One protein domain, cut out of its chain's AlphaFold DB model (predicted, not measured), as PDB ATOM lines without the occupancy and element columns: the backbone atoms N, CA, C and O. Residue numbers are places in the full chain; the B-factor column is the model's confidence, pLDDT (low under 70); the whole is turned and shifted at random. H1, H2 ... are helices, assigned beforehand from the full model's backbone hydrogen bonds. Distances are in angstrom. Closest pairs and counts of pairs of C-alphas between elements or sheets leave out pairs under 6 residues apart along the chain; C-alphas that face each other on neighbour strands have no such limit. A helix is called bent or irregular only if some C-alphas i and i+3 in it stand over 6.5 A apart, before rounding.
ATOM      1  N   SER A 286      12.997 -46.458 -28.098       86.44
ATOM      2  CA  SER A 286      14.028 -46.511 -29.137       86.44
ATOM      3  C   SER A 286      14.389 -45.105 -29.625       86.44
ATOM      4  O   SER A 286      13.566 -44.187 -29.618       86.44
ATOM      5  N   LEU A 287      15.623 -44.920 -30.097       88.12
ATOM      6  CA  LEU A 287      16.080 -43.607 -30.560       88.12
ATOM      7  C   LEU A 287      15.271 -43.107 -31.771       88.12
ATOM      8  O   LEU A 287      14.967 -41.922 -31.850       88.12
ATOM      9  N   LEU A 288      14.841 -44.016 -32.658       89.31
ATOM     10  CA  LEU A 288      13.924 -43.699 -33.763       89.31
ATOM     11  C   LEU A 288      12.552 -43.231 -33.257       89.31
ATOM     12  O   LEU A 288      12.021 -42.258 -33.787       89.31
ATOM     13  N   SER A 289      12.010 -43.858 -32.205       89.75
ATOM     14  CA  SER A 289      10.748 -43.429 -31.581       89.75
ATOM     15  C   SER A 289      10.872 -42.027 -30.988       89.75
ATOM     16  O   SER A 289      10.011 -41.181 -31.223       89.75
ATOM     17  N   LYS A 290      11.993 -41.719 -30.320       91.88
ATOM     18  CA  LYS A 290      12.256 -40.364 -29.813       91.88
ATOM     19  C   LYS A 290      12.334 -39.334 -30.935       91.88
ATOM     20  O   LYS A 290      11.767 -38.256 -30.795       91.88
ATOM     21  N   VAL A 291      13.014 -39.657 -32.039       93.25
ATOM     22  CA  VAL A 291      13.098 -38.779 -33.219       93.25
ATOM     23  C   VAL A 291      11.714 -38.542 -33.820       93.25
ATOM     24  O   VAL A 291      11.377 -37.396 -34.108       93.25
ATOM     25  N   LEU A 292      10.895 -39.588 -33.958       93.19
ATOM     26  CA  LEU A 292       9.521 -39.478 -34.447       93.19
ATOM     27  C   LEU A 292       8.679 -38.569 -33.546       93.19
ATOM     28  O   LEU A 292       8.093 -37.604 -34.030       93.19
ATOM     29  N   ARG A 293       8.677 -38.822 -32.233       92.56
ATOM     30  CA  ARG A 293       7.927 -38.025 -31.251       92.56
ATOM     31  C   ARG A 293       8.394 -36.569 -31.229       92.56
ATOM     32  O   ARG A 293       7.570 -35.662 -31.173       92.56
ATOM     33  N   TRP A 294       9.704 -36.337 -31.327       94.44
ATOM     34  CA  TRP A 294      10.296 -34.999 -31.397       94.44
ATOM     35  C   TRP A 294       9.887 -34.251 -32.676       94.44
ATOM     36  O   TRP A 294       9.501 -33.082 -32.619       94.44
ATOM     37  N   LEU A 295       9.917 -34.921 -33.832       95.25
ATOM     38  CA  LEU A 295       9.501 -34.341 -35.111       95.25
ATOM     39  C   LEU A 295       8.008 -33.995 -35.111       95.25
ATOM     40  O   LEU A 295       7.630 -32.870 -35.434       95.25
ATOM     41  N   VAL A 296       7.171 -34.957 -34.725       94.00
ATOM     42  CA  VAL A 296       5.718 -34.797 -34.663       94.00
ATOM     43  C   VAL A 296       5.355 -33.642 -33.736       94.00
ATOM     44  O   VAL A 296       4.676 -32.712 -34.164       94.00
ATOM     45  N   ALA A 297       5.894 -33.619 -32.514       93.88
ATOM     46  CA  ALA A 297       5.652 -32.528 -31.576       93.88
ATOM     47  C   ALA A 297       6.086 -31.160 -32.134       93.88
ATOM     48  O   ALA A 297       5.382 -30.174 -31.937       93.88
ATOM     49  N   SER A 298       7.194 -31.083 -32.879       93.50
ATOM     50  CA  SER A 298       7.664 -29.828 -33.494       93.50
ATOM     51  C   SER A 298       6.649 -29.254 -34.498       93.50
ATOM     52  O   SER A 298       6.405 -28.043 -34.534       93.50
ATOM     53  N   ILE A 299       6.007 -30.123 -35.287       91.88
ATOM     54  CA  ILE A 299       4.957 -29.744 -36.248       91.88
ATOM     55  C   ILE A 299       3.688 -29.291 -35.517       91.88
ATOM     56  O   ILE A 299       3.124 -28.247 -35.854       91.88
ATOM     57  N   LEU A 300       3.262 -30.045 -34.499       90.56
ATOM     58  CA  LEU A 300       2.064 -29.736 -33.713       90.56
ATOM     59  C   LEU A 300       2.203 -28.395 -32.978       90.56
ATOM     60  O   LEU A 300       1.337 -27.528 -33.105       90.56
ATOM     61  N   LEU A 301       3.335 -28.177 -32.302       88.75
ATOM     62  CA  LEU A 301       3.638 -26.919 -31.615       88.75
ATOM     63  C   LEU A 301       3.671 -25.729 -32.579       88.75
ATOM     64  O   LEU A 301       3.167 -24.655 -32.247       88.75
ATOM     65  N   GLY A 302       4.217 -25.921 -33.785       86.06
ATOM     66  CA  GLY A 302       4.202 -24.911 -34.843       86.06
ATOM     67  C   GLY A 302       2.783 -24.435 -35.156       86.06
ATOM     68  O   GLY A 302       2.492 -23.241 -35.094       86.06
ATOM     69  N   ARG A 303       1.859 -25.375 -35.372       83.19
ATOM     70  CA  ARG A 303       0.449 -25.059 -35.645       83.19
ATOM     71  C   ARG A 303      -0.260 -24.417 -34.455       83.19
ATOM     72  O   ARG A 303      -0.940 -23.408 -34.625       83.19
ATOM     73  N   MET A 304      -0.055 -24.920 -33.242       79.88
ATOM     74  CA  MET A 304      -0.666 -24.327 -32.046       79.88
ATOM     75  C   MET A 304      -0.216 -22.884 -31.811       79.88
ATOM     76  O   MET A 304      -1.032 -22.029 -31.473       79.88
ATOM     77  N   SER A 305       1.069 -22.597 -32.027       78.44
ATOM     78  CA  SER A 305       1.595 -21.237 -31.886       78.44
ATOM     79  C   SER A 305       1.048 -20.274 -32.945       78.44
ATOM     80  O   SER A 305       0.805 -19.111 -32.632       78.44
ATOM     81  N   SER A 306       0.754 -20.747 -34.165       73.12
ATOM     82  CA  SER A 306       0.032 -19.923 -35.144       73.12
ATOM     83  C   SER A 306      -1.401 -19.602 -34.702       73.12
ATOM     84  O   SER A 306      -1.841 -18.474 -34.869       73.12
ATOM     85  N   SER A 321     -13.099 -28.173 -25.355       47.12
ATOM     86  CA  SER A 321     -14.019 -28.828 -26.305       47.12
ATOM     87  C   SER A 321     -13.347 -29.613 -27.439       47.12
ATOM     88  O   SER A 321     -14.043 -30.119 -28.315       47.12
ATOM     89  N   LEU A 322     -12.016 -29.734 -27.453       59.69
ATOM     90  CA  LEU A 322     -11.276 -30.462 -28.494       59.69
ATOM     91  C   LEU A 322     -11.212 -31.966 -28.181       59.69
ATOM     92  O   LEU A 322     -10.147 -32.527 -27.945       59.69
ATOM     93  N   GLY A 323     -12.378 -32.614 -28.132       71.38
ATOM     94  CA  GLY A 323     -12.483 -34.041 -27.809       71.38
ATOM     95  C   GLY A 323     -11.919 -34.959 -28.899       71.38
ATOM     96  O   GLY A 323     -11.411 -36.033 -28.592       71.38
ATOM     97  N   THR A 324     -11.963 -34.528 -30.165       83.69
ATOM     98  CA  THR A 324     -11.576 -35.348 -31.327       83.69
ATOM     99  C   THR A 324     -10.637 -34.610 -32.273       83.69
ATOM    100  O   THR A 324     -10.660 -33.381 -32.375       83.69
ATOM    101  N   LEU A 325      -9.840 -35.367 -33.023       84.81
ATOM    102  CA  LEU A 325      -8.882 -34.860 -34.000       84.81
ATOM    103  C   LEU A 325      -9.574 -34.012 -35.078       84.81
ATOM    104  O   LEU A 325      -9.050 -32.972 -35.471       84.81
ATOM    105  N   LEU A 326     -10.784 -34.397 -35.501       84.38
ATOM    106  CA  LEU A 326     -11.585 -33.614 -36.448       84.38
ATOM    107  C   LEU A 326     -11.892 -32.201 -35.921       84.38
ATOM    108  O   LEU A 326     -11.649 -31.226 -36.627       84.38
ATOM    109  N   SER A 327     -12.337 -32.083 -34.663       82.00
ATOM    110  CA  SER A 327     -12.639 -30.779 -34.048       82.00
ATOM    111  C   SER A 327     -11.408 -29.868 -33.954       82.00
ATOM    112  O   SER A 327     -11.508 -28.644 -34.071       82.00
ATOM    113  N   PHE A 328     -10.220 -30.455 -33.789       82.50
ATOM    114  CA  PHE A 328      -8.957 -29.720 -33.820       82.50
ATOM    115  C   PHE A 328      -8.623 -29.231 -35.224       82.50
ATOM    116  O   PHE A 328      -8.260 -28.070 -35.409       82.50
ATOM    117  N   LEU A 329      -8.766 -30.104 -36.218       81.06
ATOM    118  CA  LEU A 329      -8.484 -29.785 -37.610       81.06
ATOM    119  C   LEU A 329      -9.394 -28.681 -38.155       81.06
ATOM    120  O   LEU A 329      -8.898 -27.764 -38.805       81.06
ATOM    121  N   GLU A 330     -10.692 -28.721 -37.856       78.88
ATOM    122  CA  GLU A 330     -11.639 -27.668 -38.248       78.88
ATOM    123  C   GLU A 330     -11.209 -26.290 -37.726       78.88
ATOM    124  O   GLU A 330     -11.210 -25.319 -38.478       78.88
ATOM    125  N   ASN A 331     -10.729 -26.228 -36.480       71.81
ATOM    126  CA  ASN A 331     -10.177 -25.008 -35.891       71.81
ATOM    127  C   ASN A 331      -8.815 -24.597 -36.484       71.81
ATOM    128  O   ASN A 331      -8.458 -23.420 -36.441       71.81
ATOM    129  N   ALA A 332      -8.032 -25.545 -37.003       68.69
ATOM    130  CA  ALA A 332      -6.688 -25.303 -37.525       68.69
ATOM    131  C   ALA A 332      -6.665 -24.828 -38.993       68.69
ATOM    132  O   ALA A 332      -5.693 -24.196 -39.407       68.69
ATOM    133  N   TYR A 333      -7.704 -25.117 -39.789       63.72
ATOM    134  CA  TYR A 333      -7.747 -24.802 -41.229       63.72
ATOM    135  C   TYR A 333      -8.242 -23.387 -41.584       63.72
ATOM    136  O   TYR A 333      -8.359 -23.075 -42.770       63.72
ATOM    137  N   GLU A 334      -8.492 -22.502 -40.612       55.66
ATOM    138  CA  GLU A 334      -9.003 -21.143 -40.881       55.66
ATOM    139  C   GLU A 334      -8.014 -20.222 -41.646       55.66
ATOM    140  O   GLU A 334      -8.431 -19.168 -42.131       55.66
ATOM    141  N   SER A 341       5.292 -23.644 -49.823       56.00
ATOM    142  CA  SER A 341       5.657 -24.622 -48.765       56.00
ATOM    143  C   SER A 341       5.408 -26.113 -49.064       56.00
ATOM    144  O   SER A 341       5.725 -26.956 -48.223       56.00
ATOM    145  N   CYS A 342       4.878 -26.461 -50.244       62.25
ATOM    146  CA  CYS A 342       4.363 -27.813 -50.502       62.25
ATOM    147  C   CYS A 342       5.447 -28.911 -50.492       62.25
ATOM    148  O   CYS A 342       5.269 -29.934 -49.841       62.25
ATOM    149  N   SER A 343       6.612 -28.682 -51.112       71.62
ATOM    150  CA  SER A 343       7.671 -29.707 -51.197       71.62
ATOM    151  C   SER A 343       8.273 -30.080 -49.836       71.62
ATOM    152  O   SER A 343       8.635 -31.234 -49.601       71.62
ATOM    153  N   ALA A 344       8.363 -29.118 -48.915       79.31
ATOM    154  CA  ALA A 344       8.856 -29.365 -47.564       79.31
ATOM    155  C   ALA A 344       7.832 -30.139 -46.716       79.31
ATOM    156  O   ALA A 344       8.236 -30.974 -45.909       79.31
ATOM    157  N   ASN A 345       6.527 -29.903 -46.918       84.81
ATOM    158  CA  ASN A 345       5.471 -30.691 -46.273       84.81
ATOM    159  C   ASN A 345       5.529 -32.152 -46.721       84.81
ATOM    160  O   ASN A 345       5.553 -33.040 -45.871       84.81
ATOM    161  N   ASP A 346       5.619 -32.384 -48.033       84.00
ATOM    162  CA  ASP A 346       5.688 -33.728 -48.614       84.00
ATOM    163  C   ASP A 346       6.927 -34.477 -48.095       84.00
ATOM    164  O   ASP A 346       6.830 -35.612 -47.633       84.00
ATOM    165  N   THR A 347       8.085 -33.805 -48.060       86.25
ATOM    166  CA  THR A 347       9.335 -34.376 -47.523       86.25
ATOM    167  C   THR A 347       9.189 -34.788 -46.056       86.25
ATOM    168  O   THR A 347       9.580 -35.892 -45.678       86.25
ATOM    169  N   LEU A 348       8.619 -33.923 -45.212       89.50
ATOM    170  CA  LEU A 348       8.400 -34.239 -43.798       89.50
ATOM    171  C   LEU A 348       7.393 -35.377 -43.617       89.50
ATOM    172  O   LEU A 348       7.608 -36.233 -42.764       89.50
ATOM    173  N   ALA A 349       6.331 -35.421 -44.423       90.12
ATOM    174  CA  ALA A 349       5.340 -36.487 -44.370       90.12
ATOM    175  C   ALA A 349       5.949 -37.849 -44.740       90.12
ATOM    176  O   ALA A 349       5.724 -38.830 -44.030       90.12
ATOM    177  N   VAL A 350       6.792 -37.900 -45.778       89.00
ATOM    178  CA  VAL A 350       7.550 -39.107 -46.148       89.00
ATOM    179  C   VAL A 350       8.475 -39.546 -45.010       89.00
ATOM    180  O   VAL A 350       8.493 -40.724 -44.659       89.00
ATOM    181  N   ILE A 351       9.202 -38.613 -44.383       88.44
ATOM    182  CA  ILE A 351      10.071 -38.913 -43.234       88.44
ATOM    183  C   ILE A 351       9.265 -39.482 -42.056       88.44
ATOM    184  O   ILE A 351       9.704 -40.449 -41.432       88.44
ATOM    185  N   ILE A 352       8.098 -38.908 -41.747       92.69
ATOM    186  CA  ILE A 352       7.217 -39.382 -40.670       92.69
ATOM    187  C   ILE A 352       6.736 -40.806 -40.949       92.69
ATOM    188  O   ILE A 352       6.837 -41.652 -40.064       92.69
ATOM    189  N   LEU A 353       6.249 -41.084 -42.163       89.75
ATOM    190  CA  LEU A 353       5.798 -42.425 -42.545       89.75
ATOM    191  C   LEU A 353       6.939 -43.442 -42.475       89.75
ATOM    192  O   LEU A 353       6.768 -44.521 -41.912       89.75
ATOM    193  N   TYR A 354       8.118 -43.071 -42.976       88.56
ATOM    194  CA  TYR A 354       9.309 -43.909 -42.917       88.56
ATOM    195  C   TYR A 354       9.709 -44.244 -41.472       88.56
ATOM    196  O   TYR A 354       9.954 -45.404 -41.142       88.56
ATOM    197  N   LEU A 355       9.734 -43.245 -40.585       87.81
ATOM    198  CA  LEU A 355      10.009 -43.448 -39.163       87.81
ATOM    199  C   LEU A 355       8.942 -44.319 -38.491       87.81
ATOM    200  O   LEU A 355       9.295 -45.220 -37.736       87.81
ATOM    201  N   GLN A 356       7.659 -44.074 -38.768       89.38
ATOM    202  CA  GLN A 356       6.544 -44.826 -38.192       89.38
ATOM    203  C   GLN A 356       6.570 -46.310 -38.587       89.38
ATOM    204  O   GLN A 356       6.204 -47.150 -37.771       89.38
ATOM    205  N   ASP A 357       7.028 -46.638 -39.796       84.94
ATOM    206  CA  ASP A 357       7.213 -48.023 -40.248       84.94
ATOM    207  C   ASP A 357       8.328 -48.751 -39.469       84.94
ATOM    208  O   ASP A 357       8.226 -49.935 -39.154       84.94
ATOM    209  N   HIS A 358       9.381 -48.022 -39.077       80.94
ATOM    210  CA  HIS A 358      10.548 -48.584 -38.386       80.94
ATOM    211  C   HIS A 358      10.426 -48.586 -36.855       80.94
ATOM    212  O   HIS A 358      11.190 -49.270 -36.164       80.94
ATOM    213  N   VAL A 359       9.490 -47.820 -36.295       81.19
ATOM    214  CA  VAL A 359       9.169 -47.853 -34.868       81.19
ATOM    215  C   VAL A 359       8.235 -49.044 -34.627       81.19
ATOM    216  O   VAL A 359       7.112 -49.071 -35.119       81.19
ATOM    217  N   GLN A 360       8.712 -50.054 -33.878       63.12
ATOM    218  CA  GLN A 360       7.901 -51.204 -33.433       63.12
ATOM    219  C   GLN A 360       6.537 -50.735 -32.914       63.12
ATOM    220  O   GLN A 360       6.508 -49.671 -32.309       63.12
ATOM    221  N   LYS A 361       5.474 -51.540 -33.130       61.72
ATOM    222  CA  LYS A 361       4.024 -51.320 -32.872       61.72
ATOM    223  C   LYS A 361       3.661 -50.636 -31.530       61.72
ATOM    224  O   LYS A 361       2.923 -51.187 -30.721       61.72
ATOM    225  N   ASN A 362       4.167 -49.438 -31.283       62.69
ATOM    226  CA  ASN A 362       3.819 -48.576 -30.174       62.69
ATOM    227  C   ASN A 362       2.607 -47.784 -30.648       62.69
ATOM    228  O   ASN A 362       2.741 -46.815 -31.394       62.69
ATOM    229  N   SER A 363       1.421 -48.244 -30.260       64.50
ATOM    230  CA  SER A 363       0.157 -47.590 -30.598       64.50
ATOM    231  C   SER A 363       0.048 -46.186 -29.991       64.50
ATOM    232  O   SER A 363      -0.594 -45.321 -30.579       64.50
ATOM    233  N   ASP A 364       0.762 -45.925 -28.891       73.50
ATOM    234  CA  ASP A 364       0.723 -44.667 -28.134       73.50
ATOM    235  C   ASP A 364       1.083 -43.409 -28.957       73.50
ATOM    236  O   ASP A 364       0.624 -42.320 -28.627       73.50
ATOM    237  N   SER A 365       1.898 -43.515 -30.018       81.75
ATOM    238  CA  SER A 365       2.298 -42.356 -30.842       81.75
ATOM    239  C   SER A 365       1.444 -42.150 -32.095       81.75
ATOM    240  O   SER A 365       1.615 -41.143 -32.788       81.75
ATOM    241  N   LEU A 366       0.549 -43.090 -32.416       88.81
ATOM    242  CA  LEU A 366      -0.222 -43.070 -33.661       88.81
ATOM    243  C   LEU A 366      -1.124 -41.830 -33.799       88.81
ATOM    244  O   LEU A 366      -1.074 -41.217 -34.868       88.81
ATOM    245  N   PRO A 367      -1.878 -41.390 -32.767       90.38
ATOM    246  CA  PRO A 367      -2.716 -40.195 -32.884       90.38
ATOM    247  C   PRO A 367      -1.902 -38.932 -33.193       90.38
ATOM    248  O   PRO A 367      -2.274 -38.146 -34.066       90.38
ATOM    249  N   SER A 368      -0.743 -38.762 -32.544       91.19
ATOM    250  CA  SER A 368       0.151 -37.623 -32.778       91.19
ATOM    251  C   SER A 368       0.705 -37.638 -34.207       91.19
ATOM    252  O   SER A 368       0.728 -36.604 -34.878       91.19
ATOM    253  N   VAL A 369       1.110 -38.815 -34.697       92.81
ATOM    254  CA  VAL A 369       1.607 -39.010 -36.068       92.81
ATOM    255  C   VAL A 369       0.535 -38.672 -37.098       92.81
ATOM    256  O   VAL A 369       0.797 -37.913 -38.033       92.81
ATOM    257  N   VAL A 370      -0.678 -39.193 -36.916       93.00
ATOM    258  CA  VAL A 370      -1.811 -38.934 -37.809       93.00
ATOM    259  C   VAL A 370      -2.148 -37.451 -37.833       93.00
ATOM    260  O   VAL A 370      -2.270 -36.884 -38.918       93.00
ATOM    261  N   LEU A 371      -2.222 -36.793 -36.672       92.19
ATOM    262  CA  LEU A 371      -2.500 -35.360 -36.614       92.19
ATOM    263  C   LEU A 371      -1.422 -34.547 -37.346       92.19
ATOM    264  O   LEU A 371      -1.753 -33.644 -38.116       92.19
ATOM    265  N   ALA A 372      -0.140 -34.873 -37.163       92.38
ATOM    266  CA  ALA A 372       0.937 -34.201 -37.887       92.38
ATOM    267  C   ALA A 372       0.814 -34.389 -39.410       92.38
ATOM    268  O   ALA A 372       0.959 -33.418 -40.153       92.38
ATOM    269  N   LEU A 373       0.486 -35.596 -39.882       91.56
ATOM    270  CA  LEU A 373       0.260 -35.864 -41.307       91.56
ATOM    271  C   LEU A 373      -0.950 -35.100 -41.853       91.56
ATOM    272  O   LEU A 373      -0.845 -34.498 -42.921       91.56
ATOM    273  N   CYS A 374      -2.059 -35.028 -41.111       90.25
ATOM    274  CA  CYS A 374      -3.205 -34.191 -41.469       90.25
ATOM    275  C   CYS A 374      -2.791 -32.720 -41.661       90.25
ATOM    276  O   CYS A 374      -3.160 -32.087 -42.652       90.25
ATOM    277  N   LEU A 375      -1.978 -32.176 -40.752       87.75
ATOM    278  CA  LEU A 375      -1.531 -30.776 -40.790       87.75
ATOM    279  C   LEU A 375      -0.534 -30.466 -41.918       87.75
ATOM    280  O   LEU A 375      -0.428 -29.305 -42.330       87.75
ATOM    281  N   LEU A 376       0.203 -31.475 -42.393       86.94
ATOM    282  CA  LEU A 376       1.135 -31.356 -43.514       86.94
ATOM    283  C   LEU A 376       0.442 -31.552 -44.869       86.94
ATOM    284  O   LEU A 376       0.682 -30.766 -45.784       86.94
ATOM    285  N   LEU A 377      -0.402 -32.582 -44.992       85.38
ATOM    286  CA  LEU A 377      -0.900 -33.084 -46.278       85.38
ATOM    287  C   LEU A 377      -2.260 -32.525 -46.687       85.38
ATOM    288  O   LEU A 377      -2.505 -32.344 -47.871       85.38
ATOM    289  N   LEU A 378      -3.158 -32.242 -45.742       79.12
ATOM    290  CA  LEU A 378      -4.509 -31.769 -46.078       79.12
ATOM    291  C   LEU A 378      -4.564 -30.246 -46.302       79.12
ATOM    292  O   LEU A 378      -5.645 -29.690 -46.516       79.12
ATOM    293  N   ASN A 379      -3.419 -29.552 -46.248       66.00
ATOM    294  CA  ASN A 379      -3.365 -28.119 -46.513       66.00
ATOM    295  C   ASN A 379      -3.502 -27.847 -48.028       66.00
ATOM    296  O   ASN A 379      -2.765 -28.391 -48.852       66.00
ATOM    297  N   ARG A 380      -4.497 -27.029 -48.403       58.03
ATOM    298  CA  ARG A 380      -5.076 -26.926 -49.761       58.03
ATOM    299  C   ARG A 380      -4.167 -26.252 -50.809       58.03
ATOM    300  O   ARG A 380      -4.446 -25.127 -51.221       58.03
ATOM    301  N   SER A 381      -3.156 -26.937 -51.345       50.44
ATOM    302  CA  SER A 381      -2.450 -26.446 -52.546       50.44
ATOM    303  C   SER A 381      -2.239 -27.510 -53.629       50.44
ATOM    304  O   SER A 381      -1.337 -28.331 -53.533       50.44
ATOM    305  N   GLY A 382      -3.076 -27.470 -54.673       51.62
ATOM    306  CA  GLY A 382      -2.780 -27.755 -56.093       51.62
ATOM    307  C   GLY A 382      -2.181 -29.090 -56.581       51.62
ATOM    308  O   GLY A 382      -2.217 -29.319 -57.787       51.62
ATOM    309  N   ASN A 383      -1.634 -29.961 -55.731       61.69
ATOM    310  CA  ASN A 383      -0.854 -31.129 -56.170       61.69
ATOM    311  C   ASN A 383      -1.712 -32.389 -56.414       61.69
ATOM    312  O   ASN A 383      -2.829 -32.502 -55.911       61.69
ATOM    313  N   GLN A 384      -1.178 -33.382 -57.144       63.03
ATOM    314  CA  GLN A 384      -1.858 -34.673 -57.374       63.03
ATOM    315  C   GLN A 384      -2.205 -35.410 -56.066       63.03
ATOM    316  O   GLN A 384      -3.291 -35.977 -55.961       63.03
ATOM    317  N   VAL A 385      -1.344 -35.303 -55.045       66.62
ATOM    318  CA  VAL A 385      -1.598 -35.782 -53.672       66.62
ATOM    319  C   VAL A 385      -2.909 -35.200 -53.125       66.62
ATOM    320  O   VAL A 385      -3.752 -35.920 -52.595       66.62
ATOM    321  N   ASN A 386      -3.141 -33.902 -53.343       68.88
ATOM    322  CA  ASN A 386      -4.348 -33.212 -52.890       68.88
ATOM    323  C   ASN A 386      -5.608 -33.661 -53.631       68.88
ATOM    324  O   ASN A 386      -6.683 -33.660 -53.037       68.88
ATOM    325  N   LYS A 387      -5.493 -34.086 -54.894       72.44
ATOM    326  CA  LYS A 387      -6.624 -34.657 -55.635       72.44
ATOM    327  C   LYS A 387      -7.060 -35.992 -55.024       72.44
ATOM    328  O   LYS A 387      -8.229 -36.151 -54.702       72.44
ATOM    329  N   TYR A 388      -6.108 -36.890 -54.760       77.56
ATOM    330  CA  TYR A 388      -6.392 -38.178 -54.112       77.56
ATOM    331  C   TYR A 388      -6.993 -38.009 -52.704       77.56
ATOM    332  O   TYR A 388      -7.910 -38.735 -52.314       77.56
ATOM    333  N   LEU A 389      -6.496 -37.038 -51.931       80.94
ATOM    334  CA  LEU A 389      -7.026 -36.741 -50.597       80.94
ATOM    335  C   LEU A 389      -8.407 -36.074 -50.647       80.94
ATOM    336  O   LEU A 389      -9.237 -36.351 -49.784       80.94
ATOM    337  N   ALA A 390      -8.681 -35.238 -51.654       77.00
ATOM    338  CA  ALA A 390     -10.003 -34.652 -51.862       77.00
ATOM    339  C   ALA A 390     -11.058 -35.728 -52.156       77.00
ATOM    340  O   ALA A 390     -12.135 -35.690 -51.561       77.00
ATOM    341  N   ASP A 391     -10.715 -36.724 -52.976       79.25
ATOM    342  CA  ASP A 391     -11.599 -37.853 -53.301       79.25
ATOM    343  C   ASP A 391     -11.917 -38.719 -52.063       79.25
ATOM    344  O   ASP A 391     -12.987 -39.316 -51.966       79.25
ATOM    345  N   ASN A 392     -11.021 -38.739 -51.069       82.31
ATOM    346  CA  ASN A 392     -11.181 -39.480 -49.814       82.31
ATOM    347  C   ASN A 392     -11.636 -38.615 -48.623       82.31
ATOM    348  O   ASN A 392     -11.701 -39.121 -47.499       82.31
ATOM    349  N   ARG A 393     -11.973 -37.332 -48.828       83.19
ATOM    350  CA  ARG A 393     -12.228 -36.366 -47.741       83.19
ATOM    351  C   ARG A 393     -13.251 -36.858 -46.713       83.19
ATOM    352  O   ARG A 393     -12.943 -36.861 -45.526       83.19
ATOM    353  N   GLY A 394     -14.421 -37.327 -47.151       84.19
ATOM    354  CA  GLY A 394     -15.472 -37.783 -46.227       84.19
ATOM    355  C   GLY A 394     -15.045 -38.985 -45.375       84.19
ATOM    356  O   GLY A 394     -15.403 -39.089 -44.203       84.19
ATOM    357  N   LYS A 395     -14.205 -39.867 -45.931       87.81
ATOM    358  CA  LYS A 395     -13.624 -40.995 -45.193       87.81
ATOM    359  C   LYS A 395     -12.574 -40.526 -44.187       87.81
ATOM    360  O   LYS A 395     -12.546 -41.035 -43.071       87.81
ATOM    361  N   ILE A 396     -11.739 -39.557 -44.566       87.69
ATOM    362  CA  ILE A 396     -10.732 -38.962 -43.680       87.69
ATOM    363  C   ILE A 396     -11.412 -38.278 -42.491       87.69
ATOM    364  O   ILE A 396     -11.036 -38.547 -41.355       87.69
ATOM    365  N   GLU A 397     -12.441 -37.463 -42.730       87.69
ATOM    366  CA  GLU A 397     -13.202 -36.775 -41.678       87.69
ATOM    367  C   GLU A 397     -13.864 -37.774 -40.713       87.69
ATOM    368  O   GLU A 397     -13.714 -37.650 -39.497       87.69
ATOM    369  N   MET A 398     -14.496 -38.829 -41.242       90.94
ATOM    370  CA  MET A 398     -15.073 -39.906 -40.428       90.94
ATOM    371  C   MET A 398     -14.022 -40.599 -39.552       90.94
ATOM    372  O   MET A 398     -14.259 -40.797 -38.363       90.94
ATOM    373  N   LEU A 399     -12.847 -40.929 -40.093       89.81
ATOM    374  CA  LEU A 399     -11.776 -41.560 -39.317       89.81
ATOM    375  C   LEU A 399     -11.198 -40.603 -38.263       89.81
ATOM    376  O   LEU A 399     -10.981 -41.015 -37.129       89.81
ATOM    377  N   CYS A 400     -11.017 -39.320 -38.592       89.12
ATOM    378  CA  CYS A 400     -10.542 -38.300 -37.648       89.12
ATOM    379  C   CYS A 400     -11.527 -38.061 -36.490       89.12
ATOM    380  O   CYS A 400     -11.107 -37.673 -35.403       89.12
ATOM    381  N   SER A 401     -12.827 -38.289 -36.697       88.69
ATOM    382  CA  SER A 401     -13.840 -38.181 -35.636       88.69
ATOM    383  C   SER A 401     -13.725 -39.277 -34.567       88.69
ATOM    384  O   SER A 401     -14.186 -39.081 -33.447       88.69
ATOM    385  N   LYS A 402     -13.072 -40.400 -34.899       88.31
ATOM    386  CA  LYS A 402     -12.841 -41.545 -34.002       88.31
ATOM    387  C   LYS A 402     -11.523 -41.463 -33.229       88.31
ATOM    388  O   LYS A 402     -11.254 -42.325 -32.404       88.31
ATOM    389  N   ILE A 403     -10.685 -40.476 -33.541       88.75
ATOM    390  CA  ILE A 403      -9.354 -40.316 -32.952       88.75
ATOM    391  C   ILE A 403      -9.405 -39.142 -31.984       88.75
ATOM    392  O   ILE A 403      -9.896 -38.065 -32.330       88.75
ATOM    393  N   HIS A 404      -8.888 -39.337 -30.780       87.06
ATOM    394  CA  HIS A 404      -8.795 -38.299 -29.769       87.06
ATOM    395  C   HIS A 404      -7.653 -37.338 -30.086       87.06
ATOM    396  O   HIS A 404      -6.691 -37.659 -30.791       87.06
ATOM    397  N   CYS A 405      -7.745 -36.123 -29.548       85.44
ATOM    398  CA  CYS A 405      -6.625 -35.201 -29.649       85.44
ATOM    399  C   CYS A 405      -5.418 -35.745 -28.863       85.44
ATOM    400  O   CYS A 405      -5.559 -36.077 -27.684       85.44
ATOM    401  N   PRO A 406      -4.226 -35.809 -29.482       87.62
ATOM    402  CA  PRO A 406      -3.024 -36.265 -28.804       87.62
ATOM    403  C   PRO A 406      -2.611 -35.292 -27.696       87.62
ATOM    404  O   PRO A 406      -2.935 -34.102 -27.738       87.62
ATOM    405  N   ALA A 407      -1.829 -35.780 -26.730       84.44
ATOM    406  CA  ALA A 407      -1.401 -34.982 -25.583       84.44
ATOM    407  C   ALA A 407      -0.640 -33.712 -26.003       84.44
ATOM    408  O   ALA A 407      -0.797 -32.681 -25.361       84.44
ATOM    409  N   GLU A 408       0.123 -33.753 -27.100       86.75
ATOM    410  CA  GLU A 408       0.831 -32.595 -27.658       86.75
ATOM    411  C   GLU A 408      -0.088 -31.418 -28.016       86.75
ATOM    412  O   GLU A 408       0.377 -30.281 -28.024       86.75
ATOM    413  N   ALA A 409      -1.374 -31.667 -28.299       81.94
ATOM    414  CA  ALA A 409      -2.356 -30.618 -28.578       81.94
ATOM    415  C   ALA A 409      -2.753 -29.827 -27.317       81.94
ATOM    416  O   ALA A 409      -3.350 -28.753 -27.417       81.94
ATOM    417  N   ASN A 410      -2.428 -30.332 -26.125       80.25
ATOM    418  CA  ASN A 410      -2.680 -29.646 -24.869       80.25
ATOM    419  C   ASN A 410      -1.601 -28.568 -24.619       80.25
ATOM    420  O   ASN A 410      -0.417 -28.897 -24.536       80.25
ATOM    421  N   PRO A 411      -1.963 -27.290 -24.390       76.50
ATOM    422  CA  PRO A 411      -1.006 -26.234 -24.043       76.50
ATOM    423  C   PRO A 411      -0.150 -26.514 -22.795       76.50
ATOM    424  O   PRO A 411       0.921 -25.919 -22.631       76.50
ATOM    425  N   SER A 412      -0.594 -27.397 -21.891       78.75
ATOM    426  CA  SER A 412       0.176 -27.815 -20.714       78.75
ATOM    427  C   SER A 412       1.166 -28.947 -20.994       78.75
ATOM    428  O   SER A 412       1.972 -29.258 -20.119       78.75
ATOM    429  N   TRP A 413       1.132 -29.561 -22.180       85.88
ATOM    430  CA  TRP A 413       2.042 -30.642 -22.548       85.88
ATOM    431  C   TRP A 413       3.489 -30.171 -22.573       85.88
ATOM    432  O   TRP A 413       3.801 -29.059 -23.011       85.88
ATOM    433  N   ARG A 414       4.400 -31.018 -22.095       83.56
ATOM    434  CA  ARG A 414       5.834 -30.729 -22.082       83.56
ATOM    435  C   ARG A 414       6.612 -31.919 -22.605       83.56
ATOM    436  O   ARG A 414       6.304 -33.072 -22.317       83.56
ATOM    437  N   TRP A 415       7.673 -31.610 -23.335       88.88
ATOM    438  CA  TRP A 415       8.594 -32.616 -23.822       88.88
ATOM    439  C   TRP A 415       9.374 -33.269 -22.684       88.88
ATOM    440  O   TRP A 415       9.916 -32.596 -21.807       88.88
ATOM    441  N   HIS A 416       9.502 -34.590 -22.763       87.75
ATOM    442  CA  HIS A 416      10.397 -35.362 -21.921       87.75
ATOM    443  C   HIS A 416      11.201 -36.355 -22.769       87.75
ATOM    444  O   HIS A 416      10.647 -37.058 -23.616       87.75
ATOM    445  N   TYR A 417      12.518 -36.401 -22.551       88.19
ATOM    446  CA  TYR A 417      13.455 -37.171 -23.380       88.19
ATOM    447  C   TYR A 417      13.415 -38.678 -23.082       88.19
ATOM    448  O   TYR A 417      13.603 -39.496 -23.981       88.19
ATOM    449  N   TYR A 418      13.207 -39.060 -21.818       83.69
ATOM    450  CA  TYR A 418      13.318 -40.460 -21.395       83.69
ATOM    451  C   TYR A 418      12.042 -41.269 -21.615       83.69
ATOM    452  O   TYR A 418      12.125 -42.471 -21.845       83.69
ATOM    453  N   GLN A 419      10.878 -40.627 -21.516       80.75
ATOM    454  CA  GLN A 419       9.580 -41.291 -21.571       80.75
ATOM    455  C   GLN A 419       8.559 -40.410 -22.305       80.75
ATOM    456  O   GLN A 419       8.595 -39.187 -22.131       80.75
ATOM    457  N   PRO A 420       7.649 -41.005 -23.097       78.56
ATOM    458  CA  PRO A 420       6.481 -40.313 -23.630       78.56
ATOM    459  C   PRO A 420       5.588 -39.765 -22.512       78.56
ATOM    460  O   PRO A 420       5.511 -40.344 -21.425       78.56
ATOM    461  N   TRP A 421       4.894 -38.660 -22.790       72.06
ATOM    462  CA  TRP A 421       3.899 -38.121 -21.867       72.06
ATOM    463  C   TRP A 421       2.733 -39.102 -21.738       72.06
ATOM    464  O   TRP A 421       2.200 -39.564 -22.743       72.06
ATOM    465  N   LYS A 422       2.316 -39.392 -20.505       71.50
ATOM    466  CA  LYS A 422       1.113 -40.176 -20.219       71.50
ATOM    467  C   LYS A 422       0.177 -39.311 -19.402       71.50
ATOM    468  O   LYS A 422       0.572 -38.852 -18.334       71.50
ATOM    469  N   ASP A 423      -1.029 -39.079 -19.907       65.62
ATOM    470  CA  ASP A 423      -2.066 -38.415 -19.128       65.62
ATOM    471  C   ASP A 423      -2.761 -39.456 -18.230       65.62
ATOM    472  O   ASP A 423      -3.471 -40.322 -18.742       65.62
ATOM    473  N   PRO A 424      -2.554 -39.426 -16.900       59.50
ATOM    474  CA  PRO A 424      -3.187 -40.378 -15.995       59.50
ATOM    475  C   PRO A 424      -4.709 -40.180 -15.880       59.50
ATOM    476  O   PRO A 424      -5.382 -41.056 -15.331       59.50
ATOM    477  N   ALA A 425      -5.256 -39.057 -16.364       59.44
ATOM    478  CA  ALA A 425      -6.693 -38.792 -16.375       59.44
ATOM    479  C   ALA A 425      -7.419 -39.468 -17.555       59.44
ATOM    480  O   ALA A 425      -8.619 -39.725 -17.457       59.44
ATOM    481  N   LEU A 426      -6.703 -39.816 -18.632       64.12
ATOM    482  CA  LEU A 426      -7.243 -40.553 -19.777       64.12
ATOM    483  C   LEU A 426      -7.329 -42.054 -19.445       64.12
ATOM    484  O   LEU A 426      -6.379 -42.820 -19.619       64.12
ATOM    485  N   LYS A 427      -8.484 -42.502 -18.944       59.88
ATOM    486  CA  LYS A 427      -8.797 -43.932 -18.799       59.88
ATOM    487  C   LYS A 427      -9.632 -44.403 -19.984       59.88
ATOM    488  O   LYS A 427     -10.854 -44.358 -19.923       59.88
ATOM    489  N   HIS A 428      -8.968 -44.890 -21.026       66.94
ATOM    490  CA  HIS A 428      -9.652 -45.498 -22.168       66.94
ATOM    491  C   HIS A 428      -9.987 -46.960 -21.922       66.94
ATOM    492  O   HIS A 428      -9.150 -47.720 -21.409       66.94
ATOM    493  N   THR A 429     -11.181 -47.351 -22.360       76.69
ATOM    494  CA  THR A 429     -11.547 -48.762 -22.481       76.69
ATOM    495  C   THR A 429     -10.673 -49.434 -23.548       76.69
ATOM    496  O   THR A 429     -10.132 -48.777 -24.438       76.69
ATOM    497  N   GLU A 430     -10.459 -50.747 -23.448       77.50
ATOM    498  CA  GLU A 430      -9.647 -51.475 -24.439       77.50
ATOM    499  C   GLU A 430     -10.266 -51.407 -25.842       77.50
ATOM    500  O   GLU A 430      -9.539 -51.300 -26.825       77.50
ATOM    501  N   LEU A 431     -11.601 -51.375 -25.922       82.12
ATOM    502  CA  LEU A 431     -12.345 -51.235 -27.171       82.12
ATOM    503  C   LEU A 431     -12.058 -49.896 -27.867       82.12
ATOM    504  O   LEU A 431     -11.698 -49.890 -29.040       82.12
ATOM    505  N   GLU A 432     -12.132 -48.779 -27.138       81.50
ATOM    506  CA  GLU A 432     -11.826 -47.444 -27.679       81.50
ATOM    507  C   GLU A 432     -10.401 -47.359 -28.235       81.50
ATOM    508  O   GLU A 432     -10.188 -46.796 -29.305       81.50
ATOM    509  N   ARG A 433      -9.420 -47.955 -27.542       81.12
ATOM    510  CA  ARG A 433      -8.025 -47.959 -28.014       81.12
ATOM    511  C   ARG A 433      -7.855 -48.755 -29.302       81.12
ATOM    512  O   ARG A 433      -7.091 -48.339 -30.168       81.12
ATOM    513  N   MET A 434      -8.548 -49.887 -29.434       84.31
ATOM    514  CA  MET A 434      -8.503 -50.689 -30.659       84.31
ATOM    515  C   MET A 434      -9.144 -49.952 -31.838       84.31
ATOM    516  O   MET A 434      -8.571 -49.933 -32.929       84.31
ATOM    517  N   GLU A 435     -10.295 -49.311 -31.621       87.38
ATOM    518  CA  GLU A 435     -10.974 -48.520 -32.651       87.38
ATOM    519  C   GLU A 435     -10.131 -47.319 -33.103       87.38
ATOM    520  O   GLU A 435      -9.995 -47.071 -34.304       87.38
ATOM    521  N   GLU A 436      -9.520 -46.602 -32.158       88.19
ATOM    522  CA  GLU A 436      -8.621 -45.482 -32.439       88.19
ATOM    523  C   GLU A 436      -7.365 -45.937 -33.191       88.19
ATOM    524  O   GLU A 436      -6.974 -45.323 -34.187       88.19
ATOM    525  N   GLU A 437      -6.751 -47.046 -32.771       87.81
ATOM    526  CA  GLU A 437      -5.594 -47.623 -33.453       87.81
ATOM    527  C   GLU A 437      -5.939 -48.031 -34.894       87.81
ATOM    528  O   GLU A 437      -5.182 -47.732 -35.826       87.81
ATOM    529  N   GLN A 438      -7.095 -48.663 -35.110       88.81
ATOM    530  CA  GLN A 438      -7.572 -49.029 -36.443       88.81
ATOM    531  C   GLN A 438      -7.836 -47.792 -37.310       88.81
ATOM    532  O   GLN A 438      -7.463 -47.772 -38.492       88.81
ATOM    533  N   ALA A 439      -8.447 -46.751 -36.740       89.88
ATOM    534  CA  ALA A 439      -8.685 -45.494 -37.438       89.88
ATOM    535  C   ALA A 439      -7.362 -44.833 -37.852       89.88
ATOM    536  O   ALA A 439      -7.204 -44.441 -39.012       89.88
ATOM    537  N   CYS A 440      -6.381 -44.801 -36.945       91.19
ATOM    538  CA  CYS A 440      -5.052 -44.271 -37.225       91.19
ATOM    539  C   CYS A 440      -4.359 -45.040 -38.355       91.19
ATOM    540  O   CYS A 440      -3.882 -44.436 -39.315       91.19
ATOM    541  N   ARG A 441      -4.340 -46.375 -38.289       89.88
ATOM    542  CA  ARG A 441      -3.721 -47.221 -39.323       89.88
ATOM    543  C   ARG A 441      -4.386 -47.053 -40.686       89.88
ATOM    544  O   ARG A 441      -3.694 -46.972 -41.697       89.88
ATOM    545  N   SER A 442      -5.712 -46.937 -40.714       90.50
ATOM    546  CA  SER A 442      -6.463 -46.683 -41.947       90.50
ATOM    547  C   SER A 442      -6.069 -45.347 -42.583       90.50
ATOM    548  O   SER A 442      -5.893 -45.268 -43.799       90.50
ATOM    549  N   LEU A 443      -5.875 -44.304 -41.770       90.88
ATOM    550  CA  LEU A 443      -5.393 -43.004 -42.242       90.88
ATOM    551  C   LEU A 443      -3.945 -43.061 -42.743       90.88
ATOM    552  O   LEU A 443      -3.658 -42.490 -43.792       90.88
ATOM    553  N   LEU A 444      -3.049 -43.786 -42.064       89.81
ATOM    554  CA  LEU A 444      -1.664 -43.966 -42.526       89.81
ATOM    555  C   LEU A 444      -1.595 -44.575 -43.933       89.81
ATOM    556  O   LEU A 444      -0.805 -44.120 -44.758       89.81
ATOM    557  N   VAL A 445      -2.453 -45.554 -44.233       87.62
ATOM    558  CA  VAL A 445      -2.543 -46.171 -45.569       87.62
ATOM    559  C   VAL A 445      -3.025 -45.160 -46.606       87.62
ATOM    560  O   VAL A 445      -2.435 -45.054 -47.681       87.62
ATOM    561  N   ILE A 446      -4.059 -44.374 -46.281       87.94
ATOM    562  CA  ILE A 446      -4.568 -43.317 -47.170       87.94
ATOM    563  C   ILE A 446      -3.465 -42.296 -47.474       87.94
ATOM    564  O   ILE A 446      -3.270 -41.943 -48.637       87.94
ATOM    565  N   PHE A 447      -2.717 -41.847 -46.462       89.12
ATOM    566  CA  PHE A 447      -1.628 -40.885 -46.642       89.12
ATOM    567  C   PHE A 447      -0.451 -41.460 -47.437       89.12
ATOM    568  O   PHE A 447       0.061 -40.783 -48.326       89.12
ATOM    569  N   SER A 448      -0.062 -42.710 -47.172       86.31
ATOM    570  CA  SER A 448       0.976 -43.412 -47.936       86.31
ATOM    571  C   SER A 448       0.602 -43.524 -49.417       86.31
ATOM    572  O   SER A 448       1.376 -43.144 -50.296       86.31
ATOM    573  N   ASN A 449      -0.636 -43.933 -49.709       84.75
ATOM    574  CA  ASN A 449      -1.138 -44.032 -51.077       84.75
ATOM    575  C   ASN A 449      -1.229 -42.674 -51.774       84.75
ATOM    576  O   ASN A 449      -0.909 -42.581 -52.957       84.75
ATOM    577  N   ALA A 450      -1.625 -41.620 -51.057       83.56
ATOM    578  CA  ALA A 450      -1.679 -40.271 -51.608       83.56
ATOM    579  C   ALA A 450      -0.289 -39.777 -52.040       83.56
ATOM    580  O   ALA A 450      -0.151 -39.202 -53.119       83.56
ATOM    581  N   LEU A 451       0.736 -40.026 -51.218       79.44
ATOM    582  CA  LEU A 451       2.121 -39.656 -51.516       79.44
ATOM    583  C   LEU A 451       2.701 -40.494 -52.663       79.44
ATOM    584  O   LEU A 451       3.298 -39.929 -53.576       79.44
ATOM    585  N   ASN A 452       2.446 -41.807 -52.684       74.44
ATOM    586  CA  ASN A 452       2.863 -42.688 -53.781       74.44
ATOM    587  C   ASN A 452       2.179 -42.330 -55.109       74.44
ATOM    588  O   ASN A 452       2.816 -42.355 -56.153       74.44
ATOM    589  N   ALA A 453       0.904 -41.930 -55.092       63.88
ATOM    590  CA  ALA A 453       0.209 -41.470 -56.296       63.88
ATOM    591  C   ALA A 453       0.805 -40.170 -56.870       63.88
ATOM    592  O   ALA A 453       0.696 -39.927 -58.069       63.88
ATOM    593  N   GLY A 454       1.437 -39.339 -56.032       55.72
ATOM    594  CA  GLY A 454       2.172 -38.146 -56.460       55.72
ATOM    595  C   GLY A 454       3.612 -38.416 -56.919       55.72
ATOM    596  O   GLY A 454       4.178 -37.587 -57.628       55.72
ATOM    597  N   MET A 455       4.196 -39.558 -56.537       53.59
ATOM    598  CA  MET A 455       5.542 -40.001 -56.910       53.59
ATOM    599  C   MET A 455       5.429 -41.163 -57.902       53.59
ATOM    600  O   MET A 455       5.393 -42.321 -57.508       53.59
ATOM    601  N   SER A 456       5.323 -40.869 -59.199       41.38
ATOM    602  CA  SER A 456       5.255 -41.899 -60.244       41.38
ATOM    603  C   SER A 456       6.380 -42.941 -60.085       41.38
ATOM    604  O   SER A 456       7.549 -42.561 -60.128       41.38
ATOM    605  N   ASP A 457       5.975 -44.213 -59.937       34.19
ATOM    606  CA  ASP A 457       6.742 -45.473 -59.814       34.19
ATOM    607  C   ASP A 457       6.962 -46.056 -58.392       34.19
ATOM    608  O   ASP A 457       8.088 -46.225 -57.928       34.19
ATOM    609  N   CYS A 458       5.883 -46.495 -57.721       28.70
ATOM    610  CA  CYS A 458       5.931 -47.607 -56.747       28.70
ATOM    611  C   CYS A 458       4.551 -48.302 -56.603       28.70
ATOM    612  O   CYS A 458       3.531 -47.634 -56.794       28.70
ATOM    613  N   PRO A 459       4.463 -49.617 -56.294       36.69
ATOM    614  CA  PRO A 459       3.191 -50.345 -56.268       36.69
ATOM    615  C   PRO A 459       2.237 -49.814 -55.191       36.69
ATOM    616  O   PRO A 459       2.619 -49.612 -54.041       36.69
ATOM    617  N   MET A 460       0.978 -49.624 -55.577       36.12
ATOM    618  CA  MET A 460      -0.115 -49.172 -54.719       36.12
ATOM    619  C   MET A 460      -0.453 -50.253 -53.674       36.12
ATOM    620  O   MET A 460      -0.759 -51.381 -54.054       36.12
ATOM    621  N   LEU A 461      -0.423 -49.932 -52.376       39.19
ATOM    622  CA  LEU A 461      -0.914 -50.836 -51.326       39.19
ATOM    623  C   LEU A 461      -2.429 -50.647 -51.191       39.19
ATOM    624  O   LEU A 461      -2.893 -49.543 -50.898       39.19
ATOM    625  N   SER A 462      -3.227 -51.689 -51.428       43.78
ATOM    626  CA  SER A 462      -4.683 -51.580 -51.310       43.78
ATOM    627  C   SER A 462      -5.134 -51.705 -49.850       43.78
ATOM    628  O   SER A 462      -4.485 -52.348 -49.026       43.78
ATOM    629  N   LEU A 463      -6.268 -51.087 -49.506       37.91
ATOM    630  CA  LEU A 463      -6.883 -51.240 -48.181       37.91
ATOM    631  C   LEU A 463      -7.271 -52.709 -47.902       37.91
ATOM    632  O   LEU A 463      -7.166 -53.163 -46.767       37.91
ATOM    633  N   ASP A 464      -7.620 -53.457 -48.954       43.38
ATOM    634  CA  ASP A 464      -7.897 -54.898 -48.904       43.38
ATOM    635  C   ASP A 464      -6.652 -55.725 -48.536       43.38
ATOM    636  O   ASP A 464      -6.781 -56.819 -47.986       43.38
ATOM    637  N   ASP A 465      -5.439 -55.224 -48.801       42.97
ATOM    638  CA  ASP A 465      -4.198 -55.914 -48.434       42.97
ATOM    639  C   ASP A 465      -3.919 -55.827 -46.930       42.97
ATOM    640  O   ASP A 465      -3.326 -56.745 -46.374       42.97
ATOM    641  N   VAL A 466      -4.405 -54.787 -46.241       40.66
ATOM    642  CA  VAL A 466      -4.297 -54.639 -44.774       40.66
ATOM    643  C   VAL A 466      -5.267 -55.570 -44.046       40.66
ATOM    644  O   VAL A 466      -4.931 -56.121 -42.997       40.66
ATOM    645  N   GLU A 467      -6.446 -55.812 -44.624       40.62
ATOM    646  CA  GLU A 467      -7.372 -56.833 -44.120       40.62
ATOM    647  C   GLU A 467      -6.851 -58.259 -44.383       40.62
ATOM    648  O   GLU A 467      -7.077 -59.168 -43.578       40.62
ATOM    649  N   LYS A 468      -6.078 -58.458 -45.461       38.06
ATOM    650  CA  LYS A 468      -5.471 -59.751 -45.832       38.06
ATOM    651  C   LYS A 468      -4.094 -60.020 -45.207       38.06
ATOM    652  O   LYS A 468      -3.698 -61.183 -45.150       38.06
ATOM    653  N   SER A 469      -3.378 -59.019 -44.683       40.47
ATOM    654  CA  SER A 469      -1.989 -59.141 -44.189       40.47
ATOM    655  C   SER A 469      -1.825 -59.873 -42.844       40.47
ATOM    656  O   SER A 469      -0.817 -59.695 -42.160       40.47
ATOM    657  N   GLY A 470      -2.808 -60.667 -42.408       38.56
ATOM    658  CA  GLY A 470      -2.725 -61.442 -41.163       38.56
ATOM    659  C   GLY A 470      -2.769 -60.603 -39.878       38.56
ATOM    660  O   GLY A 470      -2.526 -61.125 -38.791       38.56
ATOM    661  N   LEU A 471      -3.126 -59.318 -39.961       39.62
ATOM    662  CA  LEU A 471      -3.217 -58.413 -38.807       39.62
ATOM    663  C   LEU A 471      -4.323 -58.779 -37.798       39.62
ATOM    664  O   LEU A 471      -4.307 -58.245 -36.693       39.62
ATOM    665  N   PHE A 472      -5.193 -59.735 -38.141       41.62
ATOM    666  CA  PHE A 472      -6.241 -60.334 -37.296       41.62
ATOM    667  C   PHE A 472      -5.915 -61.763 -36.821       41.62
ATOM    668  O   PHE A 472      -6.787 -62.498 -36.358       41.62
ATOM    669  N   GLN A 473      -4.669 -62.226 -36.975       41.00
ATOM    670  CA  GLN A 473      -4.299 -63.571 -36.519       41.00
ATOM    671  C   GLN A 473      -4.345 -63.689 -34.985       41.00
ATOM    672  O   GLN A 473      -4.814 -64.698 -34.469       41.00
ATOM    673  N   TRP A 474      -4.002 -62.615 -34.268       37.59
ATOM    674  CA  TRP A 474      -4.094 -62.548 -32.805       37.59
ATOM    675  C   TRP A 474      -5.547 -62.576 -32.290       37.59
ATOM    676  O   TRP A 474      -5.817 -63.180 -31.257       37.59
ATOM    677  N   GLU A 475      -6.496 -62.008 -33.042       40.78
ATOM    678  CA  GLU A 475      -7.926 -61.989 -32.699       40.78
ATOM    679  C   GLU A 475      -8.546 -63.399 -32.802       40.78
ATOM    680  O   GLU A 475      -9.297 -63.828 -31.923       40.78
ATOM    681  N   ARG A 476      -8.127 -64.187 -33.808       43.53
ATOM    682  CA  ARG A 476      -8.516 -65.605 -33.963       43.53
ATOM    683  C   ARG A 476      -7.861 -66.537 -32.943       43.53
ATOM    684  O   ARG A 476      -8.461 -67.544 -32.586       43.53
ATOM    685  N   GLU A 477      -6.668 -66.209 -32.458       41.12
ATOM    686  CA  GLU A 477      -5.978 -66.986 -31.418       41.12
ATOM    687  C   GLU A 477      -6.520 -66.690 -30.008       41.12
ATOM    688  O   GLU A 477      -6.507 -67.573 -29.150       41.12
ATOM    689  N   SER A 478      -7.072 -65.491 -29.775       36.81
ATOM    690  CA  SER A 478      -7.694 -65.115 -28.495       36.81
ATOM    691  C   SER A 478      -9.119 -65.641 -28.281       36.81
ATOM    692  O   SER A 478      -9.574 -65.685 -27.145       36.81
ATOM    693  N   MET A 479      -9.808 -66.089 -29.337       37.41
ATOM    694  CA  MET A 479     -11.143 -66.707 -29.235       37.41
ATOM    695  C   MET A 479     -11.111 -68.245 -29.137       37.41
ATOM    696  O   MET A 479     -12.160 -68.885 -29.162       37.41
ATOM    697  N   VAL A 480      -9.920 -68.850 -29.017       42.75
ATOM    698  CA  VAL A 480      -9.725 -70.310 -28.874       42.75
ATOM    699  C   VAL A 480      -9.080 -70.671 -27.522       42.75
ATOM    700  O   VAL A 480      -8.417 -71.699 -27.386       42.75
ATOM    701  N   LYS A 481      -9.293 -69.862 -26.479       34.59
ATOM    702  CA  LYS A 481      -9.049 -70.283 -25.091       34.59
ATOM    703  C   LYS A 481     -10.209 -69.955 -24.175       34.59
ATOM    704  O   LYS A 481     -10.624 -68.779 -24.167       34.59
TER     705      LYS A 481
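Overview. This is residues 286 to 306, 321 to 334 and 341 to 481 of the 481 residues of the protein "NopRA1 domain-containing protein" of Arundo donax (UniProt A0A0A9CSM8). A knot of helices is built round H4, which sits in the core: H1 and H3 pack on it, the long helix H7 crosses it, and the short helices H5 and H6 pack on H7, with H2 packing on H6. The long unnamed stretch 402 to 429 makes a wide loop beyond H1, and residues 467 to 481, with H9, stick out as a tail. The printed part has 176 residues with nine named helices, H1 to H9 in chain order, and no named strand; the class is all helix. It is compact, with a radius of gyration of the C-alphas of 16.3 A, and spans 53 by 41 by 33 A.

Along the chain. Find C-alpha 287 at (16.080, -43.607, -30.560); from there H1 runs 29.0 A to residue 306. After a cut come H2, residues 325 to 332, and, after another, H3, residues 342 to 358, 24.8 A long. H4, residues 363 to 377, measures 21.4 A and is irregular: C-alphas 364 and 367 are 7.4 A apart. Next come H5, residues 384 to 391, and H6, residues 393 to 401. At C-alpha 430, (-9.647, -51.475, -24.439), H7 begins and runs 36.6 A to residue 454. H8 holds residues 463 to 468; H9, residues 473 to 478, ends at C-alpha 478, (-7.694, -65.115, -28.495).

Arrangement. Begin at the hub helices H4 and H7, each touching four others. They touch, closest at the C-alphas of Leu 366 and Cys 440, 6.1 A, at a steep tilt of 36 degrees, only just past shallow. H3 and H4 form a helical hairpin at a shallow tilt of 16 degrees, closest at the C-alphas of Asn 345 and Leu 376, 5.2 A. H1 touches H4, closest at the C-alphas of Val 296 and Ala 372, 5.8 A. H2 touches H6, with the C-alphas of Leu 326 and Cys 400 closest at 4.9 A. H6 and H7 are a helical hairpin, closest at the C-alphas of Leu 399 and Ala 439, 5.3 A. H5 touches H7, closest at the C-alphas of Val 385 and Ala 450, 4.9 A. H8 is close to H7 but not clearly touching; H9 touches no helix. Every O i to N i+4 pair is within hydrogen-bond range in H1 to H3 and H5 to H9; in H4, 9 of 11 are.

Size, cuts and confidence. The C-alphas of Ser 341 and Lys 481 are the two farthest apart, 53.5 A. Across the cuts, C-alphas 306 and 321 are 18.8 A apart, and C-alphas 334 and 341 are 17.0 A apart. The link from H6 to H7 is long. Look for low pLDDT in 54 residues, among them 379 to 386 and 453 to 481.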